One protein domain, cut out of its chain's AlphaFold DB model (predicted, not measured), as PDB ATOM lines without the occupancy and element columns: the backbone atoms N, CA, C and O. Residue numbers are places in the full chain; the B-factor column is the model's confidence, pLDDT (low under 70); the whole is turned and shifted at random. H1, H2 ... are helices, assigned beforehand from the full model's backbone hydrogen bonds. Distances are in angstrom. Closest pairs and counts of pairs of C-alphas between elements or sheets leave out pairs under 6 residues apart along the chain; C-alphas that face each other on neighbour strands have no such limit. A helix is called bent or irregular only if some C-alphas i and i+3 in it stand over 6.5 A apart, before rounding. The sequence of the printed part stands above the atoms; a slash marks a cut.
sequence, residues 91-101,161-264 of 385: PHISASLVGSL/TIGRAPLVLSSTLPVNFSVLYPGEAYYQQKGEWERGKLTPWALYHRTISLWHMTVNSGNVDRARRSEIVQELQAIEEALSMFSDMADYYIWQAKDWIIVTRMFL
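This is residues 91 to 101 and 161 to 264 of the 385 residues of an uncharacterized protein of Tremella mesenterica (UniProt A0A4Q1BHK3). Three long helices, H3, H4 and H5, lie side by side in an up-and-down bundle, each running against the one before; short H1 and H2 sit near the start of H3. The 115 printed residues include five named helices, H1 to H5 in chain order, and no named strand: all helix. The whole is compact, radius of gyration of the C-alphas 14.2 A, spanning 44 by 31 by 24 A.

H1, residues 184 to 189, touches H2, residues 193 to 196; their closest C-alphas, Glu 184 and Gly 196, are 4.3 A apart. H3, residues 200 to 216, and H4, residues 222 to 240, form a hairpin, closest C-alphas Leu 203 and Ile 235, 6.2 A. H5, residues 244 to 263, touches H3 at a shallow tilt of 14 degrees, the same way; their closest C-alphas, Tyr 204 and Ala 253, are 4.6 A apart. Every O i to N i+4 pair is within hydrogen-bond range in H1, H3 and H4; in H5, 14 of 16; H2 is too short.

H3 begins at C-alpha 200 (41.497, -5.429, -37.387) and measures 24.4 A, H4 27.1 A. H5, 28.3 A, ends at C-alpha 263 (40.155, -27.005, -29.604); it is irregular, C-alphas 245 and 248 being 9.0 A apart.

Residues 102 to 160 are cut out, a 32.7 A gap between C-alphas 101 and 161. pLDDT is under 70 at 12 residues, among them 243 to 247.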
ATOM      1  N   PRO A  91      60.601  -7.926 -47.355       87.50
ATOM      2  CA  PRO A  91      61.291  -8.205 -46.093       87.50
ATOM      3  C   PRO A  91      60.392  -8.048 -44.858       87.50
ATOM      4  O   PRO A  91      60.749  -8.500 -43.772       87.50
ATOM      5  N   HIS A  92      59.233  -7.407 -45.005       85.06
ATOM      6  CA  HIS A  92      58.306  -7.130 -43.915       85.06
ATOM      7  C   HIS A  92      57.180  -8.162 -43.798       85.06
ATOM      8  O   HIS A  92      56.348  -8.020 -42.898       85.06
ATOM      9  N   ILE A  93      57.154  -9.221 -44.623       86.00
ATOM     10  CA  ILE A  93      56.165 -10.294 -44.463       86.00
ATOM     11  C   ILE A  93      56.209 -10.882 -43.050       86.00
ATOM     12  O   ILE A  93      57.251 -10.959 -42.395       86.00
ATOM     13  N   SER A  94      55.055 -11.323 -42.559       75.19
ATOM     14  CA  SER A  94      54.977 -12.055 -41.296       75.19
ATOM     15  C   SER A  94      55.521 -13.477 -41.480       75.19
ATOM     16  O   SER A  94      54.761 -14.418 -41.668       75.19
ATOM     17  N   ALA A  95      56.851 -13.622 -41.440       65.19
ATOM     18  CA  ALA A  95      57.543 -14.905 -41.598       65.19
ATOM     19  C   ALA A  95      57.246 -15.900 -40.459       65.19
ATOM     20  O   ALA A  95      57.346 -17.109 -40.651       65.19
ATOM     21  N   SER A  96      56.858 -15.398 -39.281       70.44
ATOM     22  CA  SER A  96      56.341 -16.207 -38.178       70.44
ATOM     23  C   SER A  96      54.963 -15.714 -37.754       70.44
ATOM     24  O   SER A  96      54.747 -14.519 -37.556       70.44
ATOM     25  N   LEU A  97      54.043 -16.660 -37.575       72.94
ATOM     26  CA  LEU A  97      52.691 -16.411 -37.070       72.94
ATOM     27  C   LEU A  97      52.629 -16.336 -35.547       72.94
ATOM     28  O   LEU A  97      51.610 -15.920 -35.014       72.94
ATOM     29  N   VAL A  98      53.702 -16.745 -34.862       64.56
ATOM     30  CA  VAL A  98      53.837 -16.665 -33.406       64.56
ATOM     31  C   VAL A  98      55.069 -15.845 -33.046       64.56
ATOM     32  O   VAL A  98      56.092 -15.916 -33.731       64.56
ATOM     33  N   GLY A  99      54.983 -15.080 -31.959       57.88
ATOM     34  CA  GLY A  99      56.112 -14.298 -31.454       57.88
ATOM     35  C   GLY A  99      56.284 -12.973 -32.191       57.88
ATOM     36  O   GLY A  99      57.367 -12.391 -32.161       57.88
ATOM     37  N   SER A 100      55.223 -12.501 -32.853       58.16
ATOM     38  CA  SER A 100      55.203 -11.188 -33.499       58.16
ATOM     39  C   SER A 100      55.239 -10.046 -32.469       58.16
ATOM     40  O   SER A 100      54.815 -10.193 -31.321       58.16
ATOM     41  N   LEU A 101      55.803  -8.914 -32.899       52.62
ATOM     42  CA  LEU A 101      56.268  -7.785 -32.087       52.62
ATOM     43  C   LEU A 101      55.196  -7.194 -31.155       52.62
ATOM     44  O   LEU A 101      54.068  -6.910 -31.551       52.62
ATOM     45  N   THR A 161      33.164 -29.509 -35.841       85.00
ATOM     46  CA  THR A 161      31.960 -29.512 -34.995       85.00
ATOM     47  C   THR A 161      31.122 -30.786 -35.145       85.00
ATOM     48  O   THR A 161      30.530 -31.254 -34.166       85.00
ATOM     49  N   ILE A 162      31.094 -31.384 -36.339       84.75
ATOM     50  CA  ILE A 162      30.407 -32.658 -36.608       84.75
ATOM     51  C   ILE A 162      31.339 -33.879 -36.512       84.75
ATOM     52  O   ILE A 162      30.984 -34.961 -36.979       84.75
ATOM     53  N   GLY A 163      32.525 -33.728 -35.911       84.75
ATOM     54  CA  GLY A 163      33.477 -34.822 -35.699       84.75
ATOM     55  C   GLY A 163      34.159 -35.313 -36.979       84.75
ATOM     56  O   GLY A 163      34.499 -36.488 -37.091       84.75
ATOM     57  N   ARG A 164      34.319 -34.442 -37.978       88.56
ATOM     58  CA  ARG A 164      35.052 -34.726 -39.216       88.56
ATOM     59  C   ARG A 164      36.338 -33.911 -39.246       88.56
ATOM     60  O   ARG A 164      36.320 -32.723 -38.942       88.56
ATOM     61  N   ALA A 165      37.430 -34.525 -39.696       89.06
ATOM     62  CA  ALA A 165      38.679 -33.809 -39.927       89.06
ATOM     63  C   ALA A 165      38.479 -32.657 -40.936       89.06
ATOM     64  O   ALA A 165      37.697 -32.819 -41.894       89.06
ATOM     65  N   PRO A 166      39.159 -31.510 -40.753       91.69
ATOM     66  CA  PRO A 166      39.153 -30.422 -41.725       91.69
ATOM     67  C   PRO A 166      39.748 -30.891 -43.061       91.69
ATOM     68  O   PRO A 166      40.439 -31.907 -43.139       91.69
ATOM     69  N   LEU A 167      39.457 -30.164 -44.140       92.31
ATOM     70  CA  LEU A 167      40.139 -30.403 -45.411       92.31
ATOM     71  C   LEU A 167      41.522 -29.757 -45.351       92.31
ATOM     72  O   LEU A 167      41.622 -28.556 -45.108       92.31
ATOM     73  N   VAL A 168      42.565 -30.542 -45.614       92.62
ATOM     74  CA  VAL A 168      43.925 -30.019 -45.759       92.62
ATOM     75  C   VAL A 168      44.085 -29.522 -47.193       92.62
ATOM     76  O   VAL A 168      44.263 -30.309 -48.121       92.62
ATOM     77  N   LEU A 169      43.961 -28.210 -47.372       94.25
ATOM     78  CA  LEU A 169      44.077 -27.514 -48.652       94.25
ATOM     79  C   LEU A 169      45.287 -26.581 -48.610       94.25
ATOM     80  O   LEU A 169      45.799 -26.250 -47.541       94.25
ATOM     81  N   SER A 170      45.755 -26.103 -49.759       92.31
ATOM     82  CA  SER A 170      46.882 -25.171 -49.748       92.31
ATOM     83  C   SER A 170      46.522 -23.847 -49.067       92.31
ATOM     84  O   SER A 170      47.376 -23.271 -48.407       92.31
ATOM     85  N   SER A 171      45.271 -23.382 -49.141       91.94
ATOM     86  CA  SER A 171      44.780 -22.191 -48.425       91.94
ATOM     87  C   SER A 171      44.615 -22.372 -46.907       91.94
ATOM     88  O   SER A 171      44.252 -21.415 -46.218       91.94
ATOM     89  N   THR A 172      44.853 -23.578 -46.379       93.88
ATOM     90  CA  THR A 172      44.773 -23.907 -44.945       93.88
ATOM     91  C   THR A 172      46.142 -24.243 -44.355       93.88
ATOM     92  O   THR A 172      46.225 -24.770 -43.250       93.88
ATOM     93  N   LEU A 173      47.239 -23.977 -45.069       91.31
ATOM     94  CA  LEU A 173      48.599 -24.281 -44.619       91.31
ATOM     95  C   LEU A 173      49.406 -22.990 -44.446       91.31
ATOM     96  O   LEU A 173      50.193 -22.653 -45.328       91.31
ATOM     97  N   PRO A 174      49.260 -22.278 -43.311       88.50
ATOM     98  CA  PRO A 174      49.878 -20.968 -43.127       88.50
ATOM     99  C   PRO A 174      51.404 -20.940 -43.250       88.50
ATOM    100  O   PRO A 174      51.973 -19.913 -43.597       88.50
ATOM    101  N   VAL A 175      52.068 -22.080 -43.035       83.88
ATOM    102  CA  VAL A 175      53.509 -22.268 -43.285       83.88
ATOM    103  C   VAL A 175      53.921 -21.992 -44.739       83.88
ATOM    104  O   VAL A 175      55.070 -21.655 -45.000       83.88
ATOM    105  N   ASN A 176      52.988 -22.093 -45.686       85.25
ATOM    106  CA  ASN A 176      53.245 -21.866 -47.108       85.25
ATOM    107  C   ASN A 176      52.973 -20.420 -47.543       85.25
ATOM    108  O   ASN A 176      53.122 -20.106 -48.725       85.25
ATOM    109  N   PHE A 177      52.526 -19.548 -46.633       89.69
ATOM    110  CA  PHE A 177      52.065 -18.213 -46.994       89.69
ATOM    111  C   PHE A 177      53.244 -17.240 -47.005       89.69
ATOM    112  O   PHE A 177      53.966 -17.084 -46.024       89.69
ATOM    113  N   SER A 178      53.422 -16.535 -48.116       90.50
ATOM    114  CA  SER A 178      54.245 -15.325 -48.198       90.50
ATOM    115  C   SER A 178      53.406 -14.244 -48.869       90.50
ATOM    116  O   SER A 178      53.630 -13.879 -50.021       90.50
ATOM    117  N   VAL A 179      52.357 -13.828 -48.158       90.94
ATOM    118  CA  VAL A 179      51.342 -12.868 -48.606       90.94
ATOM    119  C   VAL A 179      51.118 -11.867 -47.480       90.94
ATOM    120  O   VAL A 179      50.910 -12.273 -46.335       90.94
ATOM    121  N   LEU A 180      51.153 -10.574 -47.792       92.75
ATOM    122  CA  LEU A 180      50.821  -9.530 -46.823       92.75
ATOM    123  C   LEU A 180      49.350  -9.624 -46.401       92.75
ATOM    124  O   LEU A 180      48.494 -10.060 -47.179       92.75
ATOM    125  N   TYR A 181      49.033  -9.195 -45.180       91.62
ATOM    126  CA  TYR A 181      47.641  -9.096 -44.752       91.62
ATOM    127  C   TYR A 181      46.894  -8.017 -45.554       91.62
ATOM    128  O   TYR A 181      47.517  -7.077 -46.058       91.62
ATOM    129  N   PRO A 182      45.556  -8.110 -45.678       89.19
ATOM    130  CA  PRO A 182      44.779  -7.100 -46.387       89.19
ATOM    131  C   PRO A 182      45.051  -5.690 -45.845       89.19
ATOM    132  O   PRO A 182      44.963  -5.455 -44.641       89.19
ATOM    133  N   GLY A 183      45.373  -4.753 -46.737       85.31
ATOM    134  CA  GLY A 183      45.692  -3.361 -46.415       85.31
ATOM    135  C   GLY A 183      47.100  -3.121 -45.857       85.31
ATOM    136  O   GLY A 183      47.495  -1.968 -45.712       85.31
ATOM    137  N   GLU A 184      47.895  -4.154 -45.570       89.06
ATOM    138  CA  GLU A 184      49.242  -3.987 -45.002       89.06
ATOM    139  C   GLU A 184      50.180  -3.232 -45.958       89.06
ATOM    140  O   GLU A 184      50.940  -2.371 -45.518       89.06
ATOM    141  N   ALA A 185      50.063  -3.466 -47.271       89.94
ATOM    142  CA  ALA A 185      50.846  -2.763 -48.291       89.94
ATOM    143  C   ALA A 185      50.660  -1.233 -48.241       89.94
ATOM    144  O   ALA A 185      51.608  -0.488 -48.483       89.94
ATOM    145  N   TYR A 186      49.463  -0.758 -47.878       88.00
ATOM    146  CA  TYR A 186      49.183   0.675 -47.744       88.00
ATOM    147  C   TYR A 186      49.995   1.285 -46.600       88.00
ATOM    148  O   TYR A 186      50.644   2.317 -46.761       88.00
ATOM    149  N   TYR A 187      50.016   0.611 -45.450       85.50
ATOM    150  CA  TYR A 187      50.792   1.061 -44.299       85.50
ATOM    151  C   TYR A 187      52.296   0.977 -44.563       85.50
ATOM    152  O   TYR A 187      53.027   1.891 -44.186       85.50
ATOM    153  N   GLN A 188      52.763  -0.054 -45.276       88.06
ATOM    154  CA  GLN A 188      54.165  -0.151 -45.693       88.06
ATOM    155  C   GLN A 188      54.584   1.018 -46.596       88.06
ATOM    156  O   GLN A 188      55.647   1.593 -46.371       88.06
ATOM    157  N   GLN A 189      53.740   1.436 -47.549       86.56
ATOM    158  CA  GLN A 189      54.008   2.603 -48.403       86.56
ATOM    159  C   GLN A 189      54.193   3.895 -47.588       86.56
ATOM    160  O   GLN A 189      54.985   4.757 -47.963       86.56
ATOM    161  N   LYS A 190      53.491   4.034 -46.457       85.31
ATOM    162  CA  LYS A 190      53.618   5.183 -45.543       85.31
ATOM    163  C   LYS A 190      54.740   5.019 -44.502       85.31
ATOM    164  O   LYS A 190      54.894   5.878 -43.642       85.31
ATOM    165  N   GLY A 191      55.527   3.942 -44.569       85.50
ATOM    166  CA  GLY A 191      56.581   3.636 -43.596       85.50
ATOM    167  C   GLY A 191      56.068   3.085 -42.256       85.50
ATOM    168  O   GLY A 191      56.852   2.905 -41.330       85.50
ATOM    169  N   GLU A 192      54.775   2.770 -42.149       84.00
ATOM    170  CA  GLU A 192      54.091   2.300 -40.934       84.00
ATOM    171  C   GLU A 192      53.908   0.768 -40.923       84.00
ATOM    172  O   GLU A 192      52.846   0.247 -40.578       84.00
ATOM    173  N   TRP A 193      54.931   0.014 -41.328       82.00
ATOM    174  CA  TRP A 193      54.836  -1.437 -41.549       82.00
ATOM    175  C   TRP A 193      54.348  -2.232 -40.319       82.00
ATOM    176  O   TRP A 193      53.549  -3.154 -40.478       82.00
ATOM    177  N   GLU A 194      54.732  -1.847 -39.097       81.56
ATOM    178  CA  GLU A 194      54.229  -2.468 -37.855       81.56
ATOM    179  C   GLU A 194      52.724  -2.266 -37.663       81.56
ATOM    180  O   GLU A 194      51.995  -3.177 -37.265       81.56
ATOM    181  N   ARG A 195      52.225  -1.070 -37.994       80.44
ATOM    182  CA  ARG A 195      50.807  -0.733 -37.842       80.44
ATOM    183  C   ARG A 195      49.936  -1.574 -38.769       80.44
ATOM    184  O   ARG A 195      48.852  -1.993 -38.366       80.44
ATOM    185  N   GLY A 196      50.422  -1.874 -39.975       81.31
ATOM    186  CA  GLY A 196      49.720  -2.726 -40.938       81.31
ATOM    187  C   GLY A 196      49.367  -4.110 -40.376       81.31
ATOM    188  O   GLY A 196      48.266  -4.611 -40.614       81.31
ATOM    189  N   LYS A 197      50.244  -4.679 -39.539       85.12
ATOM    190  CA  LYS A 197      50.082  -6.008 -38.912       85.12
ATOM    191  C   LYS A 197      49.102  -6.043 -37.742       85.12
ATOM    192  O   LYS A 197      48.748  -7.120 -37.250       85.12
ATOM    193  N   LEU A 198      48.694  -4.866 -37.282       82.25
ATOM    194  CA  LEU A 198      47.851  -4.675 -36.113       82.25
ATOM    195  C   LEU A 198      46.467  -4.147 -36.479       82.25
ATOM    196  O   LEU A 198      45.649  -3.932 -35.595       82.25
ATOM    197  N   THR A 199      46.173  -3.981 -37.767       82.19
ATOM    198  CA  THR A 199      44.825  -3.643 -38.227       82.19
ATOM    199  C   THR A 199      43.816  -4.743 -37.857       82.19
ATOM    200  O   THR A 199      44.190  -5.919 -37.792       82.19
ATOM    201  N   PRO A 200      42.519  -4.422 -37.679       84.12
ATOM    202  CA  PRO A 200      41.497  -5.429 -37.387       84.12
ATOM    203  C   PRO A 200      41.460  -6.590 -38.395       84.12
ATOM    204  O   PRO A 200      41.252  -7.735 -37.998       84.12
ATOM    205  N   TRP A 201      41.726  -6.331 -39.683       86.00
ATOM    206  CA  TRP A 201      41.795  -7.369 -40.725       86.00
ATOM    207  C   TRP A 201      43.011  -8.275 -40.565       86.00
ATOM    208  O   TRP A 201      42.874  -9.495 -40.645       86.00
ATOM    209  N   ALA A 202      44.190  -7.698 -40.314       88.06
ATOM    210  CA  ALA A 202      45.397  -8.478 -40.068       88.06
ATOM    211  C   ALA A 202      45.230  -9.357 -38.822       88.06
ATOM    212  O   ALA A 202      45.519 -10.551 -38.865       88.06
ATOM    213  N   LEU A 203      44.681  -8.804 -37.737       90.19
ATOM    214  CA  LEU A 203      44.397  -9.549 -36.508       90.19
ATOM    215  C   LEU A 203      43.387 -10.684 -36.743       90.19
ATOM    216  O   LEU A 203      43.621 -11.802 -36.291       90.19
ATOM    217  N   TYR A 204      42.318 -10.444 -37.503       92.12
ATOM    218  CA  TYR A 204      41.366 -11.486 -37.902       92.12
ATOM    219  C   TYR A 204      42.019 -12.609 -38.726       92.12
ATOM    220  O   TYR A 204      41.865 -13.787 -38.419       92.12
ATOM    221  N   HIS A 205      42.803 -12.284 -39.754       93.00
ATOM    222  CA  HIS A 205      43.447 -13.316 -40.573       93.00
ATOM    223  C   HIS A 205      44.571 -14.060 -39.834       93.00
ATOM    224  O   HIS A 205      44.825 -15.239 -40.112       93.00
ATOM    225  N   ARG A 206      45.191 -13.430 -38.830       93.06
ATOM    226  CA  ARG A 206      46.094 -14.106 -37.889       93.06
ATOM    227  C   ARG A 206      45.352 -15.147 -37.056       93.06
ATOM    228  O   ARG A 206      45.836 -16.273 -36.964       93.06
ATOM    229  N   THR A 207      44.169 -14.844 -36.512       94.94
ATOM    230  CA  THR A 207      43.394 -15.847 -35.750       94.94
ATOM    231  C   THR A 207      42.941 -17.008 -36.634       94.94
ATOM    232  O   THR A 207      43.048 -18.157 -36.211       94.94
ATOM    233  N   ILE A 208      42.547 -16.743 -37.885       95.44
ATOM    234  CA  ILE A 208      42.264 -17.779 -38.896       95.44
ATOM    235  C   ILE A 208      43.490 -18.671 -39.150       95.44
ATOM    236  O   ILE A 208      43.376 -19.894 -39.229       95.44
ATOM    237  N   SER A 209      44.681 -18.082 -39.249       94.31
ATOM    238  CA  SER A 209      45.921 -18.838 -39.456       94.31
ATOM    239  C   SER A 209      46.259 -19.720 -38.248       94.31
ATOM    240  O   SER A 209      46.611 -20.887 -38.410       94.31
ATOM    241  N   LEU A 210      46.083 -19.209 -37.026       94.38
ATOM    242  CA  LEU A 210      46.268 -19.987 -35.796       94.38
ATOM    243  C   LEU A 210      45.241 -21.122 -35.668       94.38
ATOM    244  O   LEU A 210      45.588 -22.215 -35.213       94.38
ATOM    245  N   TRP A 211      44.003 -20.894 -36.115       94.94
ATOM    246  CA  TRP A 211      42.990 -21.939 -36.240       94.94
ATOM    247  C   TRP A 211      43.464 -23.056 -37.173       94.94
ATOM    248  O   TRP A 211      43.516 -24.214 -36.760       94.94
ATOM    249  N   HIS A 212      43.887 -22.717 -38.393       94.12
ATOM    250  CA  HIS A 212      44.397 -23.694 -39.361       94.12
ATOM    251  C   HIS A 212      45.573 -24.498 -38.805       94.12
ATOM    252  O   HIS A 212      45.597 -25.721 -38.920       94.12
ATOM    253  N   MET A 213      46.522 -23.832 -38.142       90.75
ATOM    254  CA  MET A 213      47.639 -24.502 -37.471       90.75
ATOM    255  C   MET A 213      47.172 -25.468 -36.380       90.75
ATOM    256  O   MET A 213      47.762 -26.535 -36.215       90.75
ATOM    257  N   THR A 214      46.116 -25.109 -35.650       91.50
ATOM    258  CA  THR A 214      45.560 -25.936 -34.577       91.50
ATOM    259  C   THR A 214      44.958 -27.225 -35.120       91.50
ATOM    260  O   THR A 214      45.237 -28.296 -34.588       91.50
ATOM    261  N   VAL A 215      44.163 -27.143 -36.189       89.94
ATOM    262  CA  VAL A 215      43.384 -28.298 -36.665       89.94
ATOM    263  C   VAL A 215      44.075 -29.142 -37.731       89.94
ATOM    264  O   VAL A 215      43.740 -30.314 -37.870       89.94
ATOM    265  N   ASN A 216      45.056 -28.597 -38.456       86.81
ATOM    266  CA  ASN A 216      45.766 -29.351 -39.499       86.81
ATOM    267  C   ASN A 216      46.994 -30.103 -38.980       86.81
ATOM    268  O   ASN A 216      47.486 -30.999 -39.660       86.81
ATOM    269  N   SER A 217      47.487 -29.773 -37.783       69.81
ATOM    270  CA  SER A 217      48.691 -30.406 -37.228       69.81
ATOM    271  C   SER A 217      48.425 -31.776 -36.583       69.81
ATOM    272  O   SER A 217      49.365 -32.403 -36.103       69.81
ATOM    273  N   GLY A 218      47.170 -32.251 -36.562       66.25
ATOM    274  CA  GLY A 218      46.737 -33.503 -35.924       66.25
ATOM    275  C   GLY A 218      46.833 -33.451 -34.396       66.25
ATOM    276  O   GLY A 218      45.821 -33.458 -33.704       66.25
ATOM    277  N   ASN A 219      48.054 -33.319 -33.871       70.19
ATOM    278  CA  ASN A 219      48.344 -33.147 -32.454       70.19
ATOM    279  C   ASN A 219      49.342 -31.997 -32.249       70.19
ATOM    280  O   ASN A 219      50.520 -32.098 -32.594       70.19
ATOM    281  N   VAL A 220      48.859 -30.886 -31.696       81.25
ATOM    282  CA  VAL A 220      49.701 -29.738 -31.348       81.25
ATOM    283  C   VAL A 220      50.445 -30.064 -30.054       81.25
ATOM    284  O   VAL A 220      49.825 -30.187 -28.995       81.25
ATOM    285  N   ASP A 221      51.773 -30.188 -30.123       87.00
ATOM    286  CA  ASP A 221      52.590 -30.450 -28.937       87.00
ATOM    287  C   ASP A 221      52.463 -29.337 -27.875       87.00
ATOM    288  O   ASP A 221      51.931 -28.247 -28.111       87.00
ATOM    289  N   ARG A 222      52.956 -29.601 -26.661       87.31
ATOM    290  CA  ARG A 222      52.824 -28.665 -25.535       87.31
ATOM    291  C   ARG A 222      53.487 -27.307 -25.801       87.31
ATOM    292  O   ARG A 222      52.946 -26.290 -25.360       87.31
ATOM    293  N   ALA A 223      54.637 -27.286 -26.472       89.19
ATOM    294  CA  ALA A 223      55.373 -26.057 -26.750       89.19
ATOM    295  C   ALA A 223      54.612 -25.208 -27.775       89.19
ATOM    296  O   ALA A 223      54.277 -24.055 -27.500       89.19
ATOM    297  N   ARG A 224      54.207 -25.826 -28.887       87.69
ATOM    298  CA  ARG A 224      53.428 -25.193 -29.949       87.69
ATOM    299  C   ARG A 224      52.053 -24.734 -29.470       87.69
ATOM    300  O   ARG A 224      51.579 -23.667 -29.853       87.69
ATOM    301  N   ARG A 225      51.419 -25.496 -28.577       90.31
ATOM    302  CA  ARG A 225      50.167 -25.101 -27.922       90.31
ATOM    303  C   ARG A 225      50.361 -23.841 -27.084       90.31
ATOM    304  O   ARG A 225      49.540 -22.933 -27.167       90.31
ATOM    305  N   SER A 226      51.430 -23.776 -26.287       90.88
ATOM    306  CA  SER A 226      51.753 -22.590 -25.486       90.88
ATOM    307  C   SER A 226      51.992 -21.366 -26.373       90.88
ATOM    308  O   SER A 226      51.453 -20.298 -26.104       90.88
ATOM    309  N   GLU A 227      52.750 -21.541 -27.452       90.94
ATOM    310  CA  GLU A 227      53.000 -20.538 -28.488       90.94
ATOM    311  C   GLU A 227      51.704 -19.962 -29.080       90.94
ATOM    312  O   GLU A 227      51.491 -18.750 -29.042       90.94
ATOM    313  N   ILE A 228      50.797 -20.822 -29.555       91.88
ATOM    314  CA  ILE A 228      49.517 -20.386 -30.131       91.88
ATOM    315  C   ILE A 228      48.667 -19.658 -29.082       91.88
ATOM    316  O   ILE A 228      48.087 -18.616 -29.374       91.88
ATOM    317  N   VAL A 229      48.594 -20.166 -27.848       91.94
ATOM    318  CA  VAL A 229      47.798 -19.536 -26.780       91.94
ATOM    319  C   VAL A 229      48.334 -18.150 -26.406       91.94
ATOM    320  O   VAL A 229      47.535 -17.237 -26.184       91.94
ATOM    321  N   GLN A 230      49.658 -17.979 -26.355       91.38
ATOM    322  CA  GLN A 230      50.289 -16.676 -26.123       91.38
ATOM    323  C   GLN A 230      49.996 -15.699 -27.263       91.38
ATOM    324  O   GLN A 230      49.688 -14.536 -27.010       91.38
ATOM    325  N   GLU A 231      50.027 -16.171 -28.507       91.94
ATOM    326  CA  GLU A 231      49.705 -15.347 -29.669       91.94
ATOM    327  C   GLU A 231      48.231 -14.912 -29.676       91.94
ATOM    328  O   GLU A 231      47.928 -13.735 -29.860       91.94
ATOM    329  N   LEU A 232      47.300 -15.832 -29.385       92.94
ATOM    330  CA  LEU A 232      45.876 -15.507 -29.237       92.94
ATOM    331  C   LEU A 232      45.645 -14.458 -28.144       92.94
ATOM    332  O   LEU A 232      44.742 -13.634 -28.273       92.94
ATOM    333  N   GLN A 233      46.448 -14.483 -27.075       91.06
ATOM    334  CA  GLN A 233      46.385 -13.469 -26.027       91.06
ATOM    335  C   GLN A 233      46.842 -12.095 -26.520       91.06
ATOM    336  O   GLN A 233      46.137 -11.115 -26.298       91.06
ATOM    337  N   ALA A 234      47.971 -12.030 -27.223       88.56
ATOM    338  CA  ALA A 234      48.473 -10.778 -27.780       88.56
ATOM    339  C   ALA A 234      47.487 -10.165 -28.791       88.56
ATOM    340  O   ALA A 234      47.261  -8.956 -28.794       88.56
ATOM    341  N   ILE A 235      46.850 -11.000 -29.620       90.62
ATOM    342  CA  ILE A 235      45.814 -10.545 -30.555       90.62
ATOM    343  C   ILE A 235      44.597 -10.000 -29.799       90.62
ATOM    344  O   ILE A 235      44.080  -8.948 -30.156       90.62
ATOM    345  N   GLU A 236      44.131 -10.689 -28.754       88.75
ATOM    346  CA  GLU A 236      42.992 -10.241 -27.942       88.75
ATOM    347  C   GLU A 236      43.260  -8.891 -27.256       88.75
ATOM    348  O   GLU A 236      42.388  -8.020 -27.258       88.75
ATOM    349  N   GLU A 237      44.473  -8.691 -26.736       86.75
ATOM    350  CA  GLU A 237      44.928  -7.413 -26.176       86.75
ATOM    351  C   GLU A 237      44.937  -6.310 -27.241       86.75
ATOM    352  O   GLU A 237      44.371  -5.241 -27.013       86.75
ATOM    353  N   ALA A 238      45.471  -6.575 -28.435       84.75
ATOM    354  CA  ALA A 238      45.453  -5.609 -29.535       84.75
ATOM    355  C   ALA A 238      44.020  -5.259 -29.981       84.75
ATOM    356  O   ALA A 238      43.701  -4.092 -30.196       84.75
ATOM    357  N   LEU A 239      43.123  -6.249 -30.047       84.31
ATOM    358  CA  LEU A 239      41.708  -6.041 -30.372       84.31
ATOM    359  C   LEU A 239      40.973  -5.195 -29.323       84.31
ATOM    360  O   LEU A 239      39.976  -4.561 -29.658       84.31
ATOM    361  N   SER A 240      41.432  -5.186 -28.067       81.75
ATOM    362  CA  SER A 240      40.844  -4.363 -27.000       81.75
ATOM    363  C   SER A 240      41.129  -2.864 -27.160       81.75
ATOM    364  O   SER A 240      40.432  -2.047 -26.567       81.75
ATOM    365  N   MET A 241      42.117  -2.501 -27.987       76.69
ATOM    366  CA  MET A 241      42.510  -1.109 -28.235       76.69
ATOM    367  C   MET A 241      41.633  -0.401 -29.275       76.69
ATOM    368  O   MET A 241      41.726   0.818 -29.429       76.69
ATOM    369  N   PHE A 242      40.811  -1.143 -30.019       74.12
ATOM    370  CA  PHE A 242      39.916  -0.582 -31.025       74.12
ATOM    371  C   PHE A 242      38.578  -0.186 -30.397       74.12
ATOM    372  O   PHE A 242      37.964  -0.985 -29.694       74.12
ATOM    373  N   SER A 243      38.118   1.033 -30.692       61.38
ATOM    374  CA  SER A 243      36.720   1.429 -30.500       61.38
ATOM    375  C   SER A 243      35.837   0.888 -31.634       61.38
ATOM    376  O   SER A 243      36.361   0.447 -32.662       61.38
ATOM    377  N   ASP A 244      34.516   0.959 -31.442       55.47
ATOM    378  CA  ASP A 244      33.395   0.369 -32.213       55.47
ATOM    379  C   ASP A 244      33.373   0.591 -33.748       55.47
ATOM    380  O   ASP A 244      32.416   0.266 -34.442       55.47
ATOM    381  N   MET A 245      34.403   1.192 -34.342       49.19
ATOM    382  CA  MET A 245      34.410   1.489 -35.770       49.19
ATOM    383  C   MET A 245      34.493   0.205 -36.610       49.19
ATOM    384  O   MET A 245      33.701   0.072 -37.531       49.19
ATOM    385  N   ALA A 246      35.341  -0.777 -36.264       54.34
ATOM    386  CA  ALA A 246      35.578  -2.004 -37.051       54.34
ATOM    387  C   ALA A 246      34.890  -3.271 -36.488       54.34
ATOM    388  O   ALA A 246      35.476  -4.362 -36.478       54.34
ATOM    389  N   ASP A 247      33.644  -3.133 -36.035       67.25
ATOM    390  CA  ASP A 247      32.929  -4.136 -35.233       67.25
ATOM    391  C   ASP A 247      32.946  -5.557 -35.800       67.25
ATOM    392  O   ASP A 247      33.197  -6.509 -35.065       67.25
ATOM    393  N   TYR A 248      32.728  -5.735 -37.105       74.31
ATOM    394  CA  TYR A 248      32.522  -7.070 -37.672       74.31
ATOM    395  C   TYR A 248      33.771  -7.964 -37.620       74.31
ATOM    396  O   TYR A 248      33.686  -9.123 -37.212       74.31
ATOM    397  N   TYR A 249      34.940  -7.443 -38.009       78.31
ATOM    398  CA  TYR A 249      36.185  -8.221 -38.004       78.31
ATOM    399  C   TYR A 249      36.731  -8.403 -36.591       78.31
ATOM    400  O   TYR A 249      37.261  -9.468 -36.281       78.31
ATOM    401  N   ILE A 250      36.551  -7.407 -35.717       82.81
ATOM    402  CA  ILE A 250      36.891  -7.525 -34.295       82.81
ATOM    403  C   ILE A 250      36.049  -8.629 -33.657       82.81
ATOM    404  O   ILE A 250      36.579  -9.510 -32.979       82.81
ATOM    405  N   TRP A 251      34.738  -8.601 -33.893       83.38
ATOM    406  CA  TRP A 251      33.809  -9.604 -33.401       83.38
ATOM    407  C   TRP A 251      34.169 -11.003 -33.917       83.38
ATOM    408  O   TRP A 251      34.373 -11.913 -33.111       83.38
ATOM    409  N   GLN A 252      34.368 -11.163 -35.230       87.31
ATOM    410  CA  GLN A 252      34.789 -12.442 -35.799       87.31
ATOM    411  C   GLN A 252      36.130 -12.926 -35.238       87.31
ATOM    412  O   GLN A 252      36.276 -14.105 -34.925       87.31
ATOM    413  N   ALA A 253      37.120 -12.044 -35.088       91.12
ATOM    414  CA  ALA A 253      38.416 -12.424 -34.539       91.12
ATOM    415  C   ALA A 253      38.277 -12.961 -33.107       91.12
ATOM    416  O   ALA A 253      38.878 -13.985 -32.782       91.12
ATOM    417  N   LYS A 254      37.435 -12.330 -32.275       89.25
ATOM    418  CA  LYS A 254      37.137 -12.803 -30.914       89.25
ATOM    419  C   LYS A 254      36.410 -14.159 -30.909       89.25
ATOM    420  O   LYS A 254      36.697 -14.978 -30.034       89.25
ATOM    421  N   ASP A 255      35.550 -14.434 -31.891       88.56
ATOM    422  CA  ASP A 255      34.923 -15.755 -32.077       88.56
ATOM    423  C   ASP A 255      35.953 -16.833 -32.436       88.56
ATOM    424  O   ASP A 255      35.990 -17.902 -31.825       88.56
ATOM    425  N   TRP A 256      36.858 -16.539 -33.368       93.81
ATOM    426  CA  TRP A 256      37.934 -17.466 -33.720       93.81
ATOM    427  C   TRP A 256      38.904 -17.707 -32.566       93.81
ATOM    428  O   TRP A 256      39.384 -18.828 -32.397       93.81
ATOM    429  N   ILE A 257      39.159 -16.697 -31.731       93.81
ATOM    430  CA  ILE A 257      39.998 -16.836 -30.538       93.81
ATOM    431  C   ILE A 257      39.420 -17.870 -29.566       93.81
ATOM    432  O   ILE A 257      40.147 -18.769 -29.132       93.81
ATOM    433  N   ILE A 258      38.134 -17.772 -29.215       91.38
ATOM    434  CA  ILE A 258      37.529 -18.710 -28.257       91.38
ATOM    435  C   ILE A 258      37.424 -20.119 -28.846       91.38
ATOM    436  O   ILE A 258      37.737 -21.086 -28.155       91.38
ATOM    437  N   VAL A 259      37.072 -20.240 -30.131       91.75
ATOM    438  CA  VAL A 259      36.979 -21.529 -30.824       91.75
ATOM    439  C   VAL A 259      38.350 -22.196 -30.870       91.75
ATOM    440  O   VAL A 259      38.483 -23.356 -30.492       91.75
ATOM    441  N   THR A 260      39.398 -21.462 -31.237       93.25
ATOM    442  CA  THR A 260      40.761 -22.010 -31.274       93.25
ATOM    443  C   THR A 260      41.213 -22.454 -29.880       93.25
ATOM    444  O   THR A 260      41.742 -23.553 -29.720       93.25
ATOM    445  N   ARG A 261      40.934 -21.663 -28.831       91.62
ATOM    446  CA  ARG A 261      41.223 -22.056 -27.438       91.62
ATOM    447  C   ARG A 261      40.444 -23.293 -27.002       91.62
ATOM    448  O   ARG A 261      41.009 -24.114 -26.286       91.62
ATOM    449  N   MET A 262      39.191 -23.443 -27.426       88.94
ATOM    450  CA  MET A 262      38.372 -24.627 -27.145       88.94
ATOM    451  C   MET A 262      39.031 -25.892 -27.709       88.94
ATOM    452  O   MET A 262      39.234 -26.851 -26.969       88.94
ATOM    453  N   PHE A 263      39.462 -25.870 -28.974       88.25
ATOM    454  CA  PHE A 263      40.155 -27.005 -29.604       88.25
ATOM    455  C   PHE A 263      41.546 -27.276 -29.017       88.25
ATOM    456  O   PHE A 263      41.994 -28.417 -28.983       88.25
ATOM    457  N   LEU A 264      42.210 -26.251 -28.483       89.38
ATOM    458  CA  LEU A 264      43.457 -26.401 -27.730       89.38
ATOM    459  C   LEU A 264      43.234 -26.773 -26.257       89.38
ATOM    460  O   LEU A 264      44.209 -26.827 -25.511       89.38
TER     461      LEU A 264